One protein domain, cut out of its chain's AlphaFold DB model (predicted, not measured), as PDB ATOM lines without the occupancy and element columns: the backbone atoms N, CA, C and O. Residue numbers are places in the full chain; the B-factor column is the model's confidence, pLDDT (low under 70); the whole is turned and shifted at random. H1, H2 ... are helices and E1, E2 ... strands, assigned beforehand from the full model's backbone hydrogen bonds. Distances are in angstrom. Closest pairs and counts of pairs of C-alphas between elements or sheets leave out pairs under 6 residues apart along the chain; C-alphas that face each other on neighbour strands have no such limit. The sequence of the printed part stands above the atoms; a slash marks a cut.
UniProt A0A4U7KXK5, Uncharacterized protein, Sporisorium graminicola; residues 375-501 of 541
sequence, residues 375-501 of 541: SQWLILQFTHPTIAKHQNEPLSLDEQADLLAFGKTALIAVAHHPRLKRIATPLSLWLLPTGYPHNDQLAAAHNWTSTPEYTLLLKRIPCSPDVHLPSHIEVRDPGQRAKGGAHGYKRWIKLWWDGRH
ATOM      1  N   SER A 375     407.097 265.349 362.796       69.88
ATOM      2  CA  SER A 375     407.092 265.534 364.252       69.88
ATOM      3  C   SER A 375     405.770 265.088 364.896       69.88
ATOM      4  O   SER A 375     405.783 264.539 365.998       69.88
ATOM      5  N   GLN A 376     404.645 265.235 364.186       76.12
ATOM      6  CA  GLN A 376     403.294 264.896 364.658       76.12
ATOM      7  C   GLN A 376     402.806 263.518 364.199       76.12
ATOM      8  O   GLN A 376     402.004 262.887 364.888       76.12
ATOM      9  N   TRP A 377     403.280 263.034 363.052       82.25
ATOM     10  CA  TRP A 377     402.708 261.886 362.353       82.25
ATOM     11  C   TRP A 377     403.776 260.869 361.944       82.25
ATOM     12  O   TRP A 377     404.921 261.202 361.629       82.25
ATOM     13  N   LEU A 378     403.393 259.598 361.941       83.56
ATOM     14  CA  LEU A 378     404.158 258.493 361.379       83.56
ATOM     15  C   LEU A 378     403.234 257.721 360.440       83.56
ATOM     16  O   LEU A 378     402.131 257.346 360.832       83.56
ATOM     17  N   ILE A 379     403.695 257.463 359.220       84.88
ATOM     18  CA  ILE A 379     403.026 256.550 358.296       84.88
ATOM     19  C   ILE A 379     403.846 255.272 358.201       84.88
ATOM     20  O   ILE A 379     405.056 255.321 357.971       84.88
ATOM     21  N   LEU A 380     403.164 254.141 358.378       86.94
ATOM     22  CA  LEU A 380     403.690 252.808 358.118       86.94
ATOM     23  C   LEU A 380     402.949 252.207 356.919       86.94
ATOM     24  O   LEU A 380     401.722 252.239 356.876       86.94
ATOM     25  N   GLN A 381     403.681 251.629 355.971       86.75
ATOM     26  CA  GLN A 381     403.127 250.863 354.852       86.75
ATOM     27  C   GLN A 381     403.641 249.426 354.859       86.75
ATOM     28  O   GLN A 381     404.763 249.164 355.298       86.75
ATOM     29  N   PHE A 382     402.824 248.497 354.368       86.44
ATOM     30  CA  PHE A 382     403.181 247.091 354.170       86.44
ATOM     31  C   PHE A 382     402.272 246.447 353.116       86.44
ATOM     32  O   PHE A 382     401.129 246.859 352.936       86.44
ATOM     33  N   THR A 383     402.772 245.426 352.427       87.00
ATOM     34  CA  THR A 383     402.010 244.618 351.463       87.00
ATOM     35  C   THR A 383     401.288 243.455 352.148       87.00
ATOM     36  O   THR A 383     401.643 243.052 353.260       87.00
ATOM     37  N   HIS A 384     400.273 242.893 351.489       87.88
ATOM     38  CA  HIS A 384     399.702 241.607 351.882       87.88
ATOM     39  C   HIS A 384     400.661 240.458 351.515       87.88
ATOM     40  O   HIS A 384     401.099 240.413 350.370       87.88
ATOM     41  N   PRO A 385     400.967 239.512 352.424       81.81
ATOM     42  CA  PRO A 385     402.101 238.591 352.271       81.81
ATOM     43  C   PRO A 385     401.789 237.249 351.576       81.81
ATOM     44  O   PRO A 385     402.542 236.304 351.784       81.81
ATOM     45  N   THR A 386     400.655 237.121 350.866       81.19
ATOM     46  CA  THR A 386     400.354 235.983 349.949       81.19
ATOM     47  C   THR A 386     399.261 236.265 348.901       81.19
ATOM     48  O   THR A 386     398.831 235.340 348.216       81.19
ATOM     49  N   ILE A 387     398.711 237.483 348.803       84.31
ATOM     50  CA  ILE A 387     397.699 237.786 347.769       84.31
ATOM     51  C   ILE A 387     398.379 238.692 346.760       84.31
ATOM     52  O   ILE A 387     398.744 239.809 347.097       84.31
ATOM     53  N   ALA A 388     398.525 238.211 345.534       84.19
ATOM     54  CA  ALA A 388     398.978 238.981 344.390       84.19
ATOM     55  C   ALA A 388     398.089 238.608 343.198       84.19
ATOM     56  O   ALA A 388     397.697 237.447 343.059       84.19
ATOM     57  N   LYS A 389     397.722 239.592 342.377       81.44
ATOM     58  CA  LYS A 389     396.771 239.437 341.269       81.44
ATOM     59  C   LYS A 389     397.330 240.053 340.000       81.44
ATOM     60  O   LYS A 389     397.934 241.121 340.046       81.44
ATOM     61  N   HIS A 390     397.104 239.427 338.850       76.88
ATOM     62  CA  HIS A 390     397.317 240.132 337.584       76.88
ATOM     63  C   HIS A 390     396.244 241.221 337.424       76.88
ATOM     64  O   HIS A 390     395.137 241.086 337.934       76.88
ATOM     65  N   GLN A 391     396.545 242.311 336.714       65.44
ATOM     66  CA  GLN A 391     395.723 243.536 336.748       65.44
ATOM     67  C   GLN A 391     394.232 243.383 336.396       65.44
ATOM     68  O   GLN A 391     393.416 244.206 336.816       65.44
ATOM     69  N   ASN A 392     393.895 242.360 335.607       71.62
ATOM     70  CA  ASN A 392     392.539 242.059 335.145       71.62
ATOM     71  C   ASN A 392     391.858 240.944 335.964       71.62
ATOM     72  O   ASN A 392     390.716 240.590 335.682       71.62
ATOM     73  N   GLU A 393     392.546 240.374 336.953       80.94
ATOM     74  CA  GLU A 393     392.032 239.305 337.804       80.94
ATOM     75  C   GLU A 393     391.281 239.905 339.011       80.94
ATOM     76  O   GLU A 393     391.870 240.653 339.798       80.94
ATOM     77  N   PRO A 394     389.976 239.628 339.183       83.12
ATOM     78  CA  PRO A 394     389.218 240.145 340.315       83.12
ATOM     79  C   PRO A 394     389.587 239.414 341.612       83.12
ATOM     80  O   PRO A 394     389.783 238.200 341.622       83.12
ATOM     81  N   LEU A 395     389.587 240.139 342.733       86.69
ATOM     82  CA  LEU A 395     389.599 239.519 344.060       86.69
ATOM     83  C   LEU A 395     388.265 238.811 344.317       86.69
ATOM     84  O   LEU A 395     387.199 239.430 344.221       86.69
ATOM     85  N   SER A 396     388.325 237.544 344.712       89.12
ATOM     86  CA  SER A 396     387.175 236.794 345.220       89.12
ATOM     87  C   SER A 396     386.630 237.389 346.529       89.12
ATOM     88  O   SER A 396     387.264 238.231 347.169       89.12
ATOM     89  N   LEU A 397     385.429 236.965 346.940       87.88
ATOM     90  CA  LEU A 397     384.833 237.412 348.206       87.88
ATOM     91  C   LEU A 397     385.634 236.931 349.425       87.88
ATOM     92  O   LEU A 397     385.749 237.673 350.399       87.88
ATOM     93  N   ASP A 398     386.225 235.737 349.345       87.69
ATOM     94  CA  ASP A 398     387.054 235.174 350.413       87.69
ATOM     95  C   ASP A 398     388.378 235.946 350.538       87.69
ATOM     96  O   ASP A 398     388.731 236.376 351.630       87.69
ATOM     97  N   GLU A 399     389.047 236.260 349.420       89.50
ATOM     98  CA  GLU A 399     390.246 237.117 349.423       89.50
ATOM     99  C   GLU A 399     389.947 238.532 349.943       89.50
ATOM    100  O   GLU A 399     390.754 239.111 350.668       89.50
ATOM    101  N   GLN A 400     388.775 239.097 349.629       89.75
ATOM    102  CA  GLN A 400     388.342 240.377 350.205       89.75
ATOM    103  C   GLN A 400     388.127 240.275 351.725       89.75
ATOM    104  O   GLN A 400     388.497 241.196 352.455       89.75
ATOM    105  N   ALA A 401     387.567 239.168 352.224       88.69
ATOM    106  CA  ALA A 401     387.405 238.934 353.658       88.69
ATOM    107  C   ALA A 401     388.759 238.747 354.370       88.69
ATOM    108  O   ALA A 401     388.981 239.361 355.419       88.69
ATOM    109  N   ASP A 402     389.679 237.983 353.775       88.38
ATOM    110  CA  ASP A 402     391.037 237.768 354.284       88.38
ATOM    111  C   ASP A 402     391.825 239.081 354.359       88.38
ATOM    112  O   ASP A 402     392.397 239.385 355.405       88.38
ATOM    113  N   LEU A 403     391.776 239.933 353.325       91.25
ATOM    114  CA  LEU A 403     392.433 241.247 353.349       91.25
ATOM    115  C   LEU A 403     391.928 242.141 354.497       91.25
ATOM    116  O   LEU A 403     392.718 242.857 355.127       91.25
ATOM    117  N   LEU A 404     390.626 242.096 354.799       92.31
ATOM    118  CA  LEU A 404     390.022 242.834 355.912       92.31
ATOM    119  C   LEU A 404     390.392 242.242 357.281       92.31
ATOM    120  O   LEU A 404     390.593 242.994 358.239       92.31
ATOM    121  N   ALA A 405     390.490 240.916 357.391       90.56
ATOM    122  CA  ALA A 405     390.879 240.224 358.618       90.56
ATOM    123  C   ALA A 405     392.375 240.416 358.931       90.56
ATOM    124  O   ALA A 405     392.747 240.780 360.056       90.56
ATOM    125  N   PHE A 406     393.228 240.247 357.919       92.06
ATOM    126  CA  PHE A 406     394.670 240.449 357.994       92.06
ATOM    127  C   PHE A 406     395.017 241.885 358.383       92.06
ATOM    128  O   PHE A 406     395.748 242.088 359.352       92.06
ATOM    129  N   GLY A 407     394.431 242.887 357.712       92.44
ATOM    130  CA  GLY A 407     394.669 244.300 358.026       92.44
ATOM    131  C   GLY A 407     394.362 244.641 359.488       92.44
ATOM    132  O   GLY A 407     395.163 245.289 360.163       92.44
ATOM    133  N   LYS A 408     393.251 244.121 360.027       92.44
ATOM    134  CA  LYS A 408     392.886 244.292 361.444       92.44
ATOM    135  C   LYS A 408     393.856 243.591 362.394       92.44
ATOM    136  O   LYS A 408     394.153 244.123 363.460       92.44
ATOM    137  N   THR A 409     394.408 242.442 362.013       92.12
ATOM    138  CA  THR A 409     395.415 241.761 362.842       92.12
ATOM    139  C   THR A 409     396.773 242.464 362.779       92.12
ATOM    140  O   THR A 409     397.440 242.596 363.804       92.12
ATOM    141  N   ALA A 410     397.159 242.997 361.618       92.00
ATOM    142  CA  ALA A 410     398.366 243.802 361.457       92.00
ATOM    143  C   ALA A 410     398.296 245.117 362.258       92.00
ATOM    144  O   ALA A 410     399.267 245.475 362.926       92.00
ATOM    145  N   LEU A 411     397.131 245.781 362.291       94.12
ATOM    146  CA  LEU A 411     396.855 246.916 363.182       94.12
ATOM    147  C   LEU A 411     397.107 246.558 364.654       94.12
ATOM    148  O   LEU A 411     397.828 247.277 365.343       94.12
ATOM    149  N   ILE A 412     396.545 245.442 365.130       92.44
ATOM    150  CA  ILE A 412     396.696 244.971 366.518       92.44
ATOM    151  C   ILE A 412     398.167 244.644 366.826       92.44
ATOM    152  O   ILE A 412     398.682 245.021 367.882       92.44
ATOM    153  N   ALA A 413     398.872 243.998 365.892       91.56
ATOM    154  CA  ALA A 413     400.295 243.693 366.022       91.56
ATOM    155  C   ALA A 413     401.147 244.972 366.136       91.56
ATOM    156  O   ALA A 413     401.987 245.067 367.032       91.56
ATOM    157  N   VAL A 414     400.881 245.988 365.305       90.56
ATOM    158  CA  VAL A 414     401.518 247.313 365.395       90.56
ATOM    159  C   VAL A 414     401.186 248.011 366.720       90.56
ATOM    160  O   VAL A 414     402.102 248.448 367.420       90.56
ATOM    161  N   ALA A 415     399.906 248.078 367.094       90.88
ATOM    162  CA  ALA A 415     399.420 248.771 368.291       90.88
ATOM    163  C   ALA A 415     400.016 248.213 369.594       90.88
ATOM    164  O   ALA A 415     400.238 248.951 370.555       90.88
ATOM    165  N   HIS A 416     400.301 246.909 369.645       91.44
ATOM    166  CA  HIS A 416     400.906 246.272 370.815       91.44
ATOM    167  C   HIS A 416     402.428 246.097 370.727       91.44
ATOM    168  O   HIS A 416     403.048 245.797 371.762       91.44
ATOM    169  N   HIS A 417     403.041 246.336 369.558       90.19
ATOM    170  CA  HIS A 417     404.476 246.159 369.347       90.19
ATOM    171  C   HIS A 417     405.287 246.976 370.373       90.19
ATOM    172  O   HIS A 417     405.100 248.196 370.460       90.19
ATOM    173  N   PRO A 418     406.205 246.361 371.154       86.12
ATOM    174  CA  PRO A 418     406.804 246.997 372.333       86.12
ATOM    175  C   PRO A 418     407.510 248.336 372.104       86.12
ATOM    176  O   PRO A 418     407.614 249.115 373.051       86.12
ATOM    177  N   ARG A 419     407.980 248.605 370.876       83.69
ATOM    178  CA  ARG A 419     408.572 249.896 370.488       83.69
ATOM    179  C   ARG A 419     407.558 250.887 369.922       83.69
ATOM    180  O   ARG A 419     407.563 252.031 370.355       83.69
ATOM    181  N   LEU A 420     406.686 250.467 368.999       86.94
ATOM    182  CA  LEU A 420     405.796 251.394 368.281       86.94
ATOM    183  C   LEU A 420     404.832 252.090 369.243       86.94
ATOM    184  O   LEU A 420     404.755 253.314 369.243       86.94
ATOM    185  N   LYS A 421     404.245 251.338 370.182       88.94
ATOM    186  CA  LYS A 421     403.356 251.876 371.227       88.94
ATOM    187  C   LYS A 421     403.999 252.864 372.211       88.94
ATOM    188  O   LYS A 421     403.312 253.381 373.083       88.94
ATOM    189  N   ARG A 422     405.321 253.073 372.138       86.62
ATOM    190  CA  ARG A 422     406.048 254.083 372.928       86.62
ATOM    191  C   ARG A 422     406.276 255.386 372.164       86.62
ATOM    192  O   ARG A 422     406.665 256.360 372.790       86.62
ATOM    193  N   ILE A 423     406.076 255.397 370.847       85.75
ATOM    194  CA  ILE A 423     406.364 256.546 369.974       85.75
ATOM    195  C   ILE A 423     405.190 256.970 369.106       85.75
ATOM    196  O   ILE A 423     405.224 258.078 368.581       85.75
ATOM    197  N   ALA A 424     404.180 256.122 368.916       89.50
ATOM    198  CA  ALA A 424     403.007 256.476 368.144       89.50
ATOM    199  C   ALA A 424     401.777 255.631 368.513       89.50
ATOM    200  O   ALA A 424     401.888 254.444 368.827       89.50
ATOM    201  N   THR A 425     400.604 256.249 368.409       91.81
ATOM    202  CA  THR A 425     399.291 255.610 368.558       91.81
ATOM    203  C   THR A 425     398.631 255.526 367.179       91.81
ATOM    204  O   THR A 425     398.534 256.563 366.517       91.81
ATOM    205  N   PRO A 426     398.193 254.345 366.705       94.00
ATOM    206  CA  PRO A 426     397.419 254.229 365.468       94.00
ATOM    207  C   PRO A 426     396.179 255.128 365.466       94.00
ATOM    208  O   PRO A 426     395.541 255.279 366.500       94.00
ATOM    209  N   LEU A 427     395.836 255.693 364.306       93.00
ATOM    210  CA  LEU A 427     394.629 256.509 364.119       93.00
ATOM    211  C   LEU A 427     393.733 256.049 362.969       93.00
ATOM    212  O   LEU A 427     392.526 256.258 363.015       93.00
ATOM    213  N   SER A 428     394.310 255.494 361.903       92.75
ATOM    214  CA  SER A 428     393.542 255.071 360.733       92.75
ATOM    215  C   SER A 428     394.333 254.090 359.877       92.75
ATOM    216  O   SER A 428     395.529 254.289 359.652       92.75
ATOM    217  N   LEU A 429     393.659 253.053 359.382       93.56
ATOM    218  CA  LEU A 429     394.196 252.045 358.475       93.56
ATOM    219  C   LEU A 429     393.380 252.012 357.181       93.56
ATOM    220  O   LEU A 429     392.176 251.738 357.185       93.56
ATOM    221  N   TRP A 430     394.069 252.209 356.062       91.94
ATOM    222  CA  TRP A 430     393.520 252.035 354.723       91.94
ATOM    223  C   TRP A 430     394.101 250.783 354.064       91.94
ATOM    224  O   TRP A 430     395.300 250.519 354.157       91.94
ATOM    225  N   LEU A 431     393.236 250.045 353.375       91.12
ATOM    226  CA  LEU A 431     393.561 248.959 352.456       91.12
ATOM    227  C   LEU A 431     393.441 249.490 351.023       91.12
ATOM    228  O   LEU A 431     392.419 250.072 350.657       91.12
ATOM    229  N   LEU A 432     394.460 249.257 350.208       87.12
ATOM    230  CA  LEU A 432     394.457 249.451 348.766       87.12
ATOM    231  C   LEU A 432     394.383 248.052 348.128       87.12
ATOM    232  O   LEU A 432     395.422 247.424 347.916       87.12
ATOM    233  N   PRO A 433     393.178 247.507 347.856       84.12
ATOM    234  CA  PRO A 433     393.014 246.112 347.436       84.12
ATOM    235  C   PRO A 433     393.642 245.788 346.071       84.12
ATOM    236  O   PRO A 433     393.797 244.621 345.738       84.12
ATOM    237  N   THR A 434     394.014 246.794 345.276       78.00
ATOM    238  CA  THR A 434     394.702 246.621 343.985       78.00
ATOM    239  C   THR A 434     396.160 247.090 344.017       78.00
ATOM    240  O   THR A 434     396.718 247.345 342.953       78.00
ATOM    241  N   GLY A 435     396.742 247.264 345.209       76.06
ATOM    242  CA  GLY A 435     397.990 248.011 345.389       76.06
ATOM    243  C   GLY A 435     397.822 249.493 345.044       76.06
ATOM    244  O   GLY A 435     396.702 249.984 344.842       76.06
ATOM    245  N   TYR A 436     398.936 250.214 344.960       66.56
ATOM    246  CA  TYR A 436     398.950 251.575 344.415       66.56
ATOM    247  C   TYR A 436     398.643 251.615 342.900       66.56
ATOM    248  O   TYR A 436     398.717 250.594 342.214       66.56
ATOM    249  N   PRO A 437     398.274 252.781 342.329       55.22
ATOM    250  CA  PRO A 437     397.961 252.900 340.906       55.22
ATOM    251  C   PRO A 437     399.221 252.761 340.037       55.22
ATOM    252  O   PRO A 437     399.874 253.741 339.683       55.22
ATOM    253  N   HIS A 438     399.534 251.527 339.647       58.84
ATOM    254  CA  HIS A 438     400.448 251.245 338.541       58.84
ATOM    255  C   HIS A 438     399.885 251.828 337.227       58.84
ATOM    256  O   HIS A 438     398.670 251.951 337.053       58.84
ATOM    257  N   ASN A 439     400.765 252.155 336.278       60.34
ATOM    258  CA  ASN A 439     400.361 252.416 334.896       60.34
ATOM    259  C   ASN A 439     399.964 251.082 334.245       60.34
ATOM    260  O   ASN A 439     400.829 250.226 334.043       60.34
ATOM    261  N   ASP A 440     398.681 250.919 333.904       62.59
ATOM    262  CA  ASP A 440     398.144 249.663 333.360       62.59
ATOM    263  C   ASP A 440     398.849 249.236 332.047       62.59
ATOM    264  O   ASP A 440     398.992 248.047 331.774       62.59
ATOM    265  N   GLN A 441     399.393 250.175 331.260       60.94
ATOM    266  CA  GLN A 441     400.159 249.850 330.045       60.94
ATOM    267  C   GLN A 441     401.522 249.217 330.368       60.94
ATOM    268  O   GLN A 441     401.906 248.229 329.744       60.94
ATOM    269  N   LEU A 442     402.247 249.755 331.358       60.22
ATOM    270  CA  LEU A 442     403.548 249.219 331.785       60.22
ATOM    271  C   LEU A 442     403.384 247.899 332.541       60.22
ATOM    272  O   LEU A 442     404.142 246.958 332.320       60.22
ATOM    273  N   ALA A 443     402.375 247.816 333.406       64.44
ATOM    274  CA  ALA A 443     402.081 246.610 334.160       64.44
ATOM    275  C   ALA A 443     401.613 245.462 333.247       64.44
ATOM    276  O   ALA A 443     402.051 244.332 333.446       64.44
ATOM    277  N   ALA A 444     400.830 245.733 332.196       67.44
ATOM    278  CA  ALA A 444     400.546 244.742 331.158       67.44
ATOM    279  C   ALA A 444     401.808 244.353 330.360       67.44
ATOM    280  O   ALA A 444     402.105 243.167 330.231       67.44
ATOM    281  N   ALA A 445     402.591 245.330 329.878       66.69
ATOM    282  CA  ALA A 445     403.795 245.085 329.072       66.69
ATOM    283  C   ALA A 445     404.901 244.304 329.812       66.69
ATOM    284  O   ALA A 445     405.702 243.615 329.182       66.69
ATOM    285  N   HIS A 446     404.945 244.396 331.143       65.25
ATOM    286  CA  HIS A 446     405.900 243.679 331.993       65.25
ATOM    287  C   HIS A 446     405.271 242.537 332.814       65.25
ATOM    288  O   HIS A 446     405.947 241.960 333.665       65.25
ATOM    289  N   ASN A 447     403.998 242.206 332.562       70.56
ATOM    290  CA  ASN A 447     403.204 241.208 333.289       70.56
ATOM    291  C   ASN A 447     403.281 241.334 334.829       70.56
ATOM    292  O   ASN A 447     403.461 240.348 335.546       70.56
ATOM    293  N   TRP A 448     403.181 242.560 335.347       72.88
ATOM    294  CA  TRP A 448     403.232 242.827 336.784       72.88
ATOM    295  C   TRP A 448     401.955 242.363 337.493       72.88
ATOM    296  O   TRP A 448     400.837 242.727 337.119       72.88
ATOM    297  N   THR A 449     402.141 241.611 338.575       73.81
ATOM    298  CA  THR A 449     401.109 241.358 339.580       73.81
ATOM    299  C   THR A 449     400.995 242.553 340.521       73.81
ATOM    300  O   THR A 449     401.996 242.956 341.115       73.81
ATOM    301  N   SER A 450     399.792 243.089 340.721       75.75
ATOM    302  CA  SER A 450     399.536 244.000 341.832       75.75
ATOM    303  C   SER A 450     399.413 243.219 343.140       75.75
ATOM    304  O   SER A 450     398.779 242.164 343.206       75.75
ATOM    305  N   THR A 451     400.017 243.757 344.196       83.31
ATOM    306  CA  THR A 451     399.924 243.221 345.559       83.31
ATOM    307  C   THR A 451     399.087 244.196 346.386       83.31
ATOM    308  O   THR A 451     399.375 245.391 346.342       83.31
ATOM    309  N   PRO A 452     398.052 243.764 347.130       87.69
ATOM    310  CA  PRO A 452     397.287 244.651 347.994       87.69
ATOM    311  C   PRO A 452     398.192 245.302 349.042       87.69
ATOM    312  O   PRO A 452     399.002 244.630 349.683       87.69
ATOM    313  N   GLU A 453     398.043 246.608 349.231       87.19
ATOM    314  CA  GLU A 453     398.877 247.399 350.137       87.19
ATOM    315  C   GLU A 453     398.050 247.983 351.280       87.19
ATOM    316  O   GLU A 453     396.870 248.298 351.139       87.19
ATOM    317  N   TYR A 454     398.691 248.155 352.426       89.88
ATOM    318  CA  TYR A 454     398.121 248.767 353.612       89.88
ATOM    319  C   TYR A 454     398.890 250.037 353.936       89.88
ATOM    320  O   TYR A 454     400.120 250.026 353.965       89.88
ATOM    321  N   THR A 455     398.166 251.111 354.240       89.12
ATOM    322  CA  THR A 455     398.749 252.346 354.776       89.12
ATOM    323  C   THR A 455     398.129 252.633 356.133       89.12
ATOM    324  O   THR A 455     396.914 252.784 356.252       89.12
ATOM    325  N   LEU A 456     398.967 252.696 357.163       91.00
ATOM    326  CA  LEU A 456     398.594 252.951 358.545       91.00
ATOM    327  C   LEU A 456     399.122 254.325 358.965       91.00
ATOM    328  O   LEU A 456     400.333 254.548 358.974       91.00
ATOM    329  N   LEU A 457     398.221 255.223 359.357       90.31
ATOM    330  CA  LEU A 457     398.573 256.471 360.025       90.31
ATOM    331  C   LEU A 457     398.628 256.256 361.537       90.31
ATOM    332  O   LEU A 457     397.712 255.682 362.133       90.31
ATOM    333  N   LEU A 458     399.672 256.798 362.158       90.19
ATOM    334  CA  LEU A 458     399.831 256.881 363.598       90.19
ATOM    335  C   LEU A 458     400.154 258.324 364.009       90.19
ATOM    336  O   LEU A 458     400.977 258.997 363.385       90.19
ATOM    337  N   LYS A 459     399.549 258.784 365.103       90.50
ATOM    338  CA  LYS A 459     399.919 260.027 365.786       90.50
ATOM    339  C   LYS A 459     401.164 259.781 366.617       90.50
ATOM    340  O   LYS A 459     401.156 258.877 367.450       90.50
ATOM    341  N   ARG A 460     402.215 260.575 366.432       87.44
ATOM    342  CA  ARG A 460     403.419 260.485 367.257       87.44
ATOM    343  C   ARG A 460     403.129 260.926 368.688       87.44
ATOM    344  O   ARG A 460     402.441 261.912 368.940       87.44
ATOM    345  N   ILE A 461     403.701 260.181 369.621       87.88
ATOM    346  CA  ILE A 461     403.841 260.554 371.023       87.88
ATOM    347  C   ILE A 461     405.152 261.353 371.109       87.88
ATOM    348  O   ILE A 461     406.179 260.829 370.671       87.88
ATOM    349  N   PRO A 462     405.165 262.588 371.647       75.31
ATOM    350  CA  PRO A 462     406.398 263.357 371.813       75.31
ATOM    351  C   PRO A 462     407.400 262.605 372.704       75.31
ATOM    352  O   PRO A 462     407.196 262.460 373.907       75.31
ATOM    353  N   CYS A 463     408.456 262.069 372.092       62.75
ATOM    354  CA  CYS A 463     409.416 261.133 372.684       62.75
ATOM    355  C   CYS A 463     410.829 261.363 372.116       62.75
ATOM    356  O   CYS A 463     410.992 262.090 371.139       62.75
ATOM    357  N   SER A 464     411.847 260.759 372.748       54.28
ATOM    358  CA  SER A 464     413.271 260.933 372.389       54.28
ATOM    359  C   SER A 464     413.536 260.674 370.896       54.28
ATOM    360  O   SER A 464     412.958 259.729 370.353       54.28
ATOM    361  N   PRO A 465     414.433 261.432 370.235       58.47
ATOM    362  CA  PRO A 465     414.738 261.245 368.812       58.47
ATOM    363  C   PRO A 465     415.344 259.871 368.464       58.47
ATOM    364  O   PRO A 465     415.249 259.441 367.320       58.47
ATOM    365  N   ASP A 466     415.933 259.164 369.431       59.66
ATOM    366  CA  ASP A 466     416.753 257.960 369.210       59.66
ATOM    367  C   ASP A 466     415.965 256.639 369.065       59.66
ATOM    368  O   ASP A 466     416.512 255.558 369.293       59.66
ATOM    369  N   VAL A 467     414.665 256.675 368.743       63.19
ATOM    370  CA  VAL A 467     413.857 255.442 368.683       63.19
ATOM    371  C   VAL A 467     413.874 254.804 367.298       63.19
ATOM    372  O   VAL A 467     413.155 255.217 366.390       63.19
ATOM    373  N   HIS A 468     414.630 253.712 367.189       74.81
ATOM    374  CA  HIS A 468     414.610 252.818 366.034       74.81
ATOM    375  C   HIS A 468     413.252 252.120 365.857       74.81
ATOM    376  O   HIS A 468     412.707 251.503 366.785       74.81
ATOM    377  N   LEU A 469     412.745 252.166 364.630       77.94
ATOM    378  CA  LEU A 469     411.588 251.415 364.175       77.94
ATOM    379  C   LEU A 469     411.956 249.932 363.941       77.94
ATOM    380  O   LEU A 469     413.131 249.568 363.838       77.94
ATOM    381  N   PRO A 470     410.967 249.021 363.954       81.19
ATOM    382  CA  PRO A 470     411.176 247.629 363.580       81.19
ATOM    383  C   PRO A 470     411.081 247.472 362.056       81.19
ATOM    384  O   PRO A 470     410.096 247.879 361.441       81.19
ATOM    385  N   SER A 471     412.071 246.826 361.436       78.88
ATOM    386  CA  SER A 471     412.030 246.522 359.995       78.88
ATOM    387  C   SER A 471     410.888 245.578 359.591       78.88
ATOM    388  O   SER A 471     410.410 245.659 358.455       78.88
ATOM    389  N   HIS A 472     410.470 244.702 360.511       85.50
ATOM    390  CA  HIS A 472     409.439 243.681 360.333       85.50
ATOM    391  C   HIS A 472     408.605 243.492 361.614       85.50
ATOM    392  O   HIS A 472     409.080 243.792 362.709       85.50
ATOM    393  N   ILE A 473     407.384 242.954 361.498       87.56
ATOM    394  CA  ILE A 473     406.510 242.594 362.634       87.56
ATOM    395  C   ILE A 473     405.877 241.207 362.430       87.56
ATOM    396  O   ILE A 473     405.408 240.901 361.335       87.56
ATOM    397  N   GLU A 474     405.813 240.395 363.496       89.12
ATOM    398  CA  GLU A 474     405.004 239.163 363.538       89.12
ATOM    399  C   GLU A 474     403.506 239.515 363.576       89.12
ATOM    400  O   GLU A 474     403.013 240.095 364.546       89.12
ATOM    401  N   VAL A 475     402.777 239.108 362.540       89.44
ATOM    402  CA  VAL A 475     401.311 239.112 362.451       89.44
ATOM    403  C   VAL A 475     400.836 237.658 362.477       89.44
ATOM    404  O   VAL A 475     401.479 236.782 361.902       89.44
ATOM    405  N   ARG A 476     399.721 237.368 363.155       84.88
ATOM    406  CA  ARG A 476     399.148 236.012 363.226       84.88
ATOM    407  C   ARG A 476     397.932 235.906 362.328       84.88
ATOM    408  O   ARG A 476     396.832 236.240 362.747       84.88
ATOM    409  N   ASP A 477     398.158 235.476 361.098       75.88
ATOM    410  CA  ASP A 477     397.147 235.404 360.052       75.88
ATOM    411  C   ASP A 477     395.939 234.549 360.498       75.88
ATOM    412  O   ASP A 477     396.117 233.371 360.831       75.88
ATOM    413  N   PRO A 478     394.720 235.123 360.561       66.94
ATOM    414  CA  PRO A 478     393.524 234.396 360.975       66.94
ATOM    415  C   PRO A 478     392.854 233.622 359.828       66.94
ATOM    416  O   PRO A 478     392.086 232.703 360.113       66.94
ATOM    417  N   GLY A 479     393.113 233.983 358.563       62.22
ATOM    418  CA  GLY A 479     392.512 233.343 357.389       62.22
ATOM    419  C   GLY A 479     393.135 231.973 357.136       62.22
ATOM    420  O   GLY A 479     392.440 230.961 356.995       62.22
ATOM    421  N   GLN A 480     394.468 231.892 357.217       61.88
ATOM    422  CA  GLN A 480     395.162 230.608 357.143       61.88
ATOM    423  C   GLN A 480     395.094 229.832 358.465       61.88
ATOM    424  O   GLN A 480     395.962 229.934 359.339       61.88
ATOM    425  N   ARG A 481     394.088 228.950 358.558       55.19
ATOM    426  CA  ARG A 481     394.086 227.819 359.499       55.19
ATOM    427  C   ARG A 481     395.381 227.021 359.334       55.19
ATOM    428  O   ARG A 481     395.563 226.323 358.337       55.19
ATOM    429  N   ALA A 482     396.256 227.088 360.335       52.34
ATOM    430  CA  ALA A 482     397.456 226.265 360.385       52.34
ATOM    431  C   ALA A 482     397.082 224.774 360.284       52.34
ATOM    432  O   ALA A 482     396.127 224.324 360.927       52.34
ATOM    433  N   LYS A 483     397.852 223.995 359.510       47.09
ATOM    434  CA  LYS A 483     397.702 222.534 359.383       47.09
ATOM    435  C   LYS A 483     398.086 221.831 360.699       47.09
ATOM    436  O   LYS A 483     399.138 221.210 360.783       47.09
ATOM    437  N   GLY A 484     397.239 221.954 361.723       43.81
ATOM    438  CA  GLY A 484     397.405 221.307 363.031       43.81
ATOM    439  C   GLY A 484     397.277 222.199 364.277       43.81
ATOM    440  O   GLY A 484     397.622 221.726 365.353       43.81
ATOM    441  N   GLY A 485     396.807 223.455 364.195       49.56
ATOM    442  CA  GLY A 485     396.800 224.346 365.370       49.56
ATOM    443  C   GLY A 485     395.659 225.366 365.451       49.56
ATOM    444  O   GLY A 485     395.291 225.991 364.462       49.56
ATOM    445  N   ALA A 486     395.157 225.598 366.671       54.41
ATOM    446  CA  ALA A 486     394.157 226.626 367.006       54.41
ATOM    447  C   ALA A 486     394.753 228.047 367.158       54.41
ATOM    448  O   ALA A 486     394.163 228.931 367.784       54.41
ATOM    449  N   HIS A 487     395.952 228.267 366.620       57.00
ATOM    450  CA  HIS A 487     396.660 229.540 366.625       57.00
ATOM    451  C   HIS A 487     397.058 229.846 365.179       57.00
ATOM    452  O   HIS A 487     397.744 229.038 364.555       57.00
ATOM    453  N   GLY A 488     396.568 230.974 364.653       64.06
ATOM    454  CA  GLY A 488     396.740 231.376 363.253       64.06
ATOM    455  C   GLY A 488     398.205 231.462 362.822       64.06
ATOM    456  O   GLY A 488     399.091 231.708 363.650       64.06
ATOM    457  N   TYR A 489     398.456 231.228 361.533       75.94
ATOM    458  CA  TYR A 489     399.807 231.094 360.995       75.94
ATOM    459  C   TYR A 489     400.618 232.388 361.181       75.94
ATOM    460  O   TYR A 489     400.146 233.490 360.901       75.94
ATOM    461  N   LYS A 490     401.849 232.268 361.690       82.00
ATOM    462  CA  LYS A 490     402.731 233.421 361.908       82.00
ATOM    463  C   LYS A 490     403.295 233.903 360.576       82.00
ATOM    464  O   LYS A 490     403.855 233.115 359.828       82.00
ATOM    465  N   ARG A 491     403.207 235.204 360.314       83.81
ATOM    466  CA  ARG A 491     403.775 235.863 359.133       83.81
ATOM    467  C   ARG A 491     404.572 237.087 359.554       83.81
ATOM    468  O   ARG A 491     404.198 237.770 360.504       83.81
ATOM    469  N   TRP A 492     405.654 237.378 358.842       83.62
ATOM    470  CA  TRP A 492     406.487 238.553 359.096       83.62
ATOM    471  C   TRP A 492     406.211 239.622 358.042       83.62
ATOM    472  O   TRP A 492     406.744 239.551 356.938       83.62
ATOM    473  N   ILE A 493     405.396 240.628 358.375       85.88
ATOM    474  CA  ILE A 493     405.221 241.780 357.479       85.88
ATOM    475  C   ILE A 493     406.476 242.641 357.499       85.88
ATOM    476  O   ILE A 493     407.045 242.894 358.561       85.88
ATOM    477  N   LYS A 494     406.882 243.131 356.330       84.06
ATOM    478  CA  LYS A 494     407.938 244.131 356.178       84.06
ATOM    479  C   LYS A 494     407.315 245.520 356.244       84.06
ATOM    480  O   LYS A 494     406.493 245.864 355.399       84.06
ATOM    481  N   LEU A 495     407.713 246.316 357.233       84.38
ATOM    482  CA  LEU A 495     407.232 247.690 357.370       84.38
ATOM    483  C   LEU A 495     408.072 248.654 356.536       84.38
ATOM    484  O   LEU A 495     409.285 248.481 356.413       84.38
ATOM    485  N   TRP A 496     407.435 249.700 356.029       79.94
ATOM    486  CA  TRP A 496     408.046 250.838 355.347       79.94
ATOM    487  C   TRP A 496     407.560 252.149 355.959       79.94
ATOM    488  O   TRP A 496     406.429 252.222 356.426       79.94
ATOM    489  N   TRP A 497     408.412 253.171 355.970       78.62
ATOM    490  CA  TRP A 497     408.138 254.485 356.553       78.62
ATOM    491  C   TRP A 497     409.086 255.529 355.948       78.62
ATOM    492  O   TRP A 497     410.129 255.175 355.381       78.62
ATOM    493  N   ASP A 498     408.749 256.814 356.071       67.12
ATOM    494  CA  ASP A 498     409.611 257.873 355.543       67.12
ATOM    495  C   ASP A 498     410.911 258.022 356.352       67.12
ATOM    496  O   ASP A 498     410.937 257.887 357.574       67.12
ATOM    497  N   GLY A 499     412.015 258.265 355.654       62.19
ATOM    498  CA  GLY A 499     413.361 258.244 356.225       62.19
ATOM    499  C   GLY A 499     413.965 256.848 356.444       62.19
ATOM    500  O   GLY A 499     415.096 256.774 356.922       62.19
ATOM    501  N   ARG A 500     413.299 255.737 356.072       66.56
ATOM    502  CA  ARG A 500     413.899 254.385 356.158       66.56
ATOM    503  C   ARG A 500     415.245 254.323 355.421       66.56
ATOM    504  O   ARG A 500     415.331 254.640 354.231       66.56
ATOM    505  N   HIS A 501     416.292 253.863 356.109       64.06
ATOM    506  CA  HIS A 501     417.630 253.721 355.530       64.06
ATOM    507  C   HIS A 501     417.642 252.686 354.392       64.06
ATOM    508  O   HIS A 501     417.174 251.563 354.556       64.06
TER     509      HIS A 501
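What this domain is: This is residues 375 to 501 of the 541 residues of an uncharacterized protein of Sporisorium graminicola (UniProt A0A4U7KXK5). A strongly twisted sheet of three strands, E1 E3 E2, has one long helix, H1, packed along one face, and a small two-stranded hairpin, E4 and E5, sits beside the helix with E4 next to it. The short helix H2 lies far out at one end of the longest axis, and the link from E3 to E4 reaches the other end. The printed part has 127 residues with two named helices and five named strands, in the order E1 H1 E2 H2 E3 E4 E5, and both sheets are antiparallel. The class is mixed, helices and strands, with under half of the residues in named elements. The whole is compact, with a radius of gyration of the C-alphas of 16.0 A, and only just flat, with spans of 46 by 41 by 23 A.

How they stand to each other: The inner strand E3, residues 453 to 460, has two antiparallel neighbours, the edge strands E1, residues 377 to 383, and E2, residues 424 to 432. N 380 and O 456 are 2.9 A apart, and N 455 and O 430 also 2.9 A, both within hydrogen-bond range. E2 bends by 62 degrees at residue 427. H1, residues 397 to 416, is on this sheet at a height over the sheet of 9.7 A, making two layers, a helix on one face of a sheet. It lies over E3 and E2 and runs along the strands, at 25 degrees to E3 on the local plane. E1, H1 and E2 form a split strand-helix-strand unit, two strands running the same way with E3 between them, and its crossover is right-handed. The closest C-alphas of H1 and E2 are those of Ala 415 and Pro 426, 6.5 A apart. E4, residues 472 to 477, and E5, residues 489 to 494, form a hairpin, with N 475 and O 491 2.8 A apart. The closest C-alphas of H1 and E4 are those of Ala 410 and Val 475, 5.6 A apart, while H1 and E5 are only just apart, at 8.2 A. The closest C-alphas of E1 and E5 are those of Phe 382 and Lys 494, 6.0 A apart. H2, residues 440 to 445, is not on the three-stranded sheet and is apart from H1. In H1 and H2 every O i to N i+4 pair is within hydrogen-bond range.

Where its parts are: E1 begins at C-alpha 377 (402.708, 261.886, 362.353) and is 20.4 A long. H1 measures 29.1 A from C-alpha 397 (384.833, 237.412, 348.206) to C-alpha 416. E2 is 22.3 A long and E3 22.0 A. E5 ends at C-alpha 494 (407.938, 244.131, 356.178).

The domain as a whole: The C-alphas farthest apart are those of Ala 445 and Ser 464, 47.1 A. The printed part has no cut. The links E1 to H1, E3 to E4 and E4 to E5 are long. Mean pLDDT of the printed part is 79.2, and residues 436 to 446 and 478 to 488 are among those under 70.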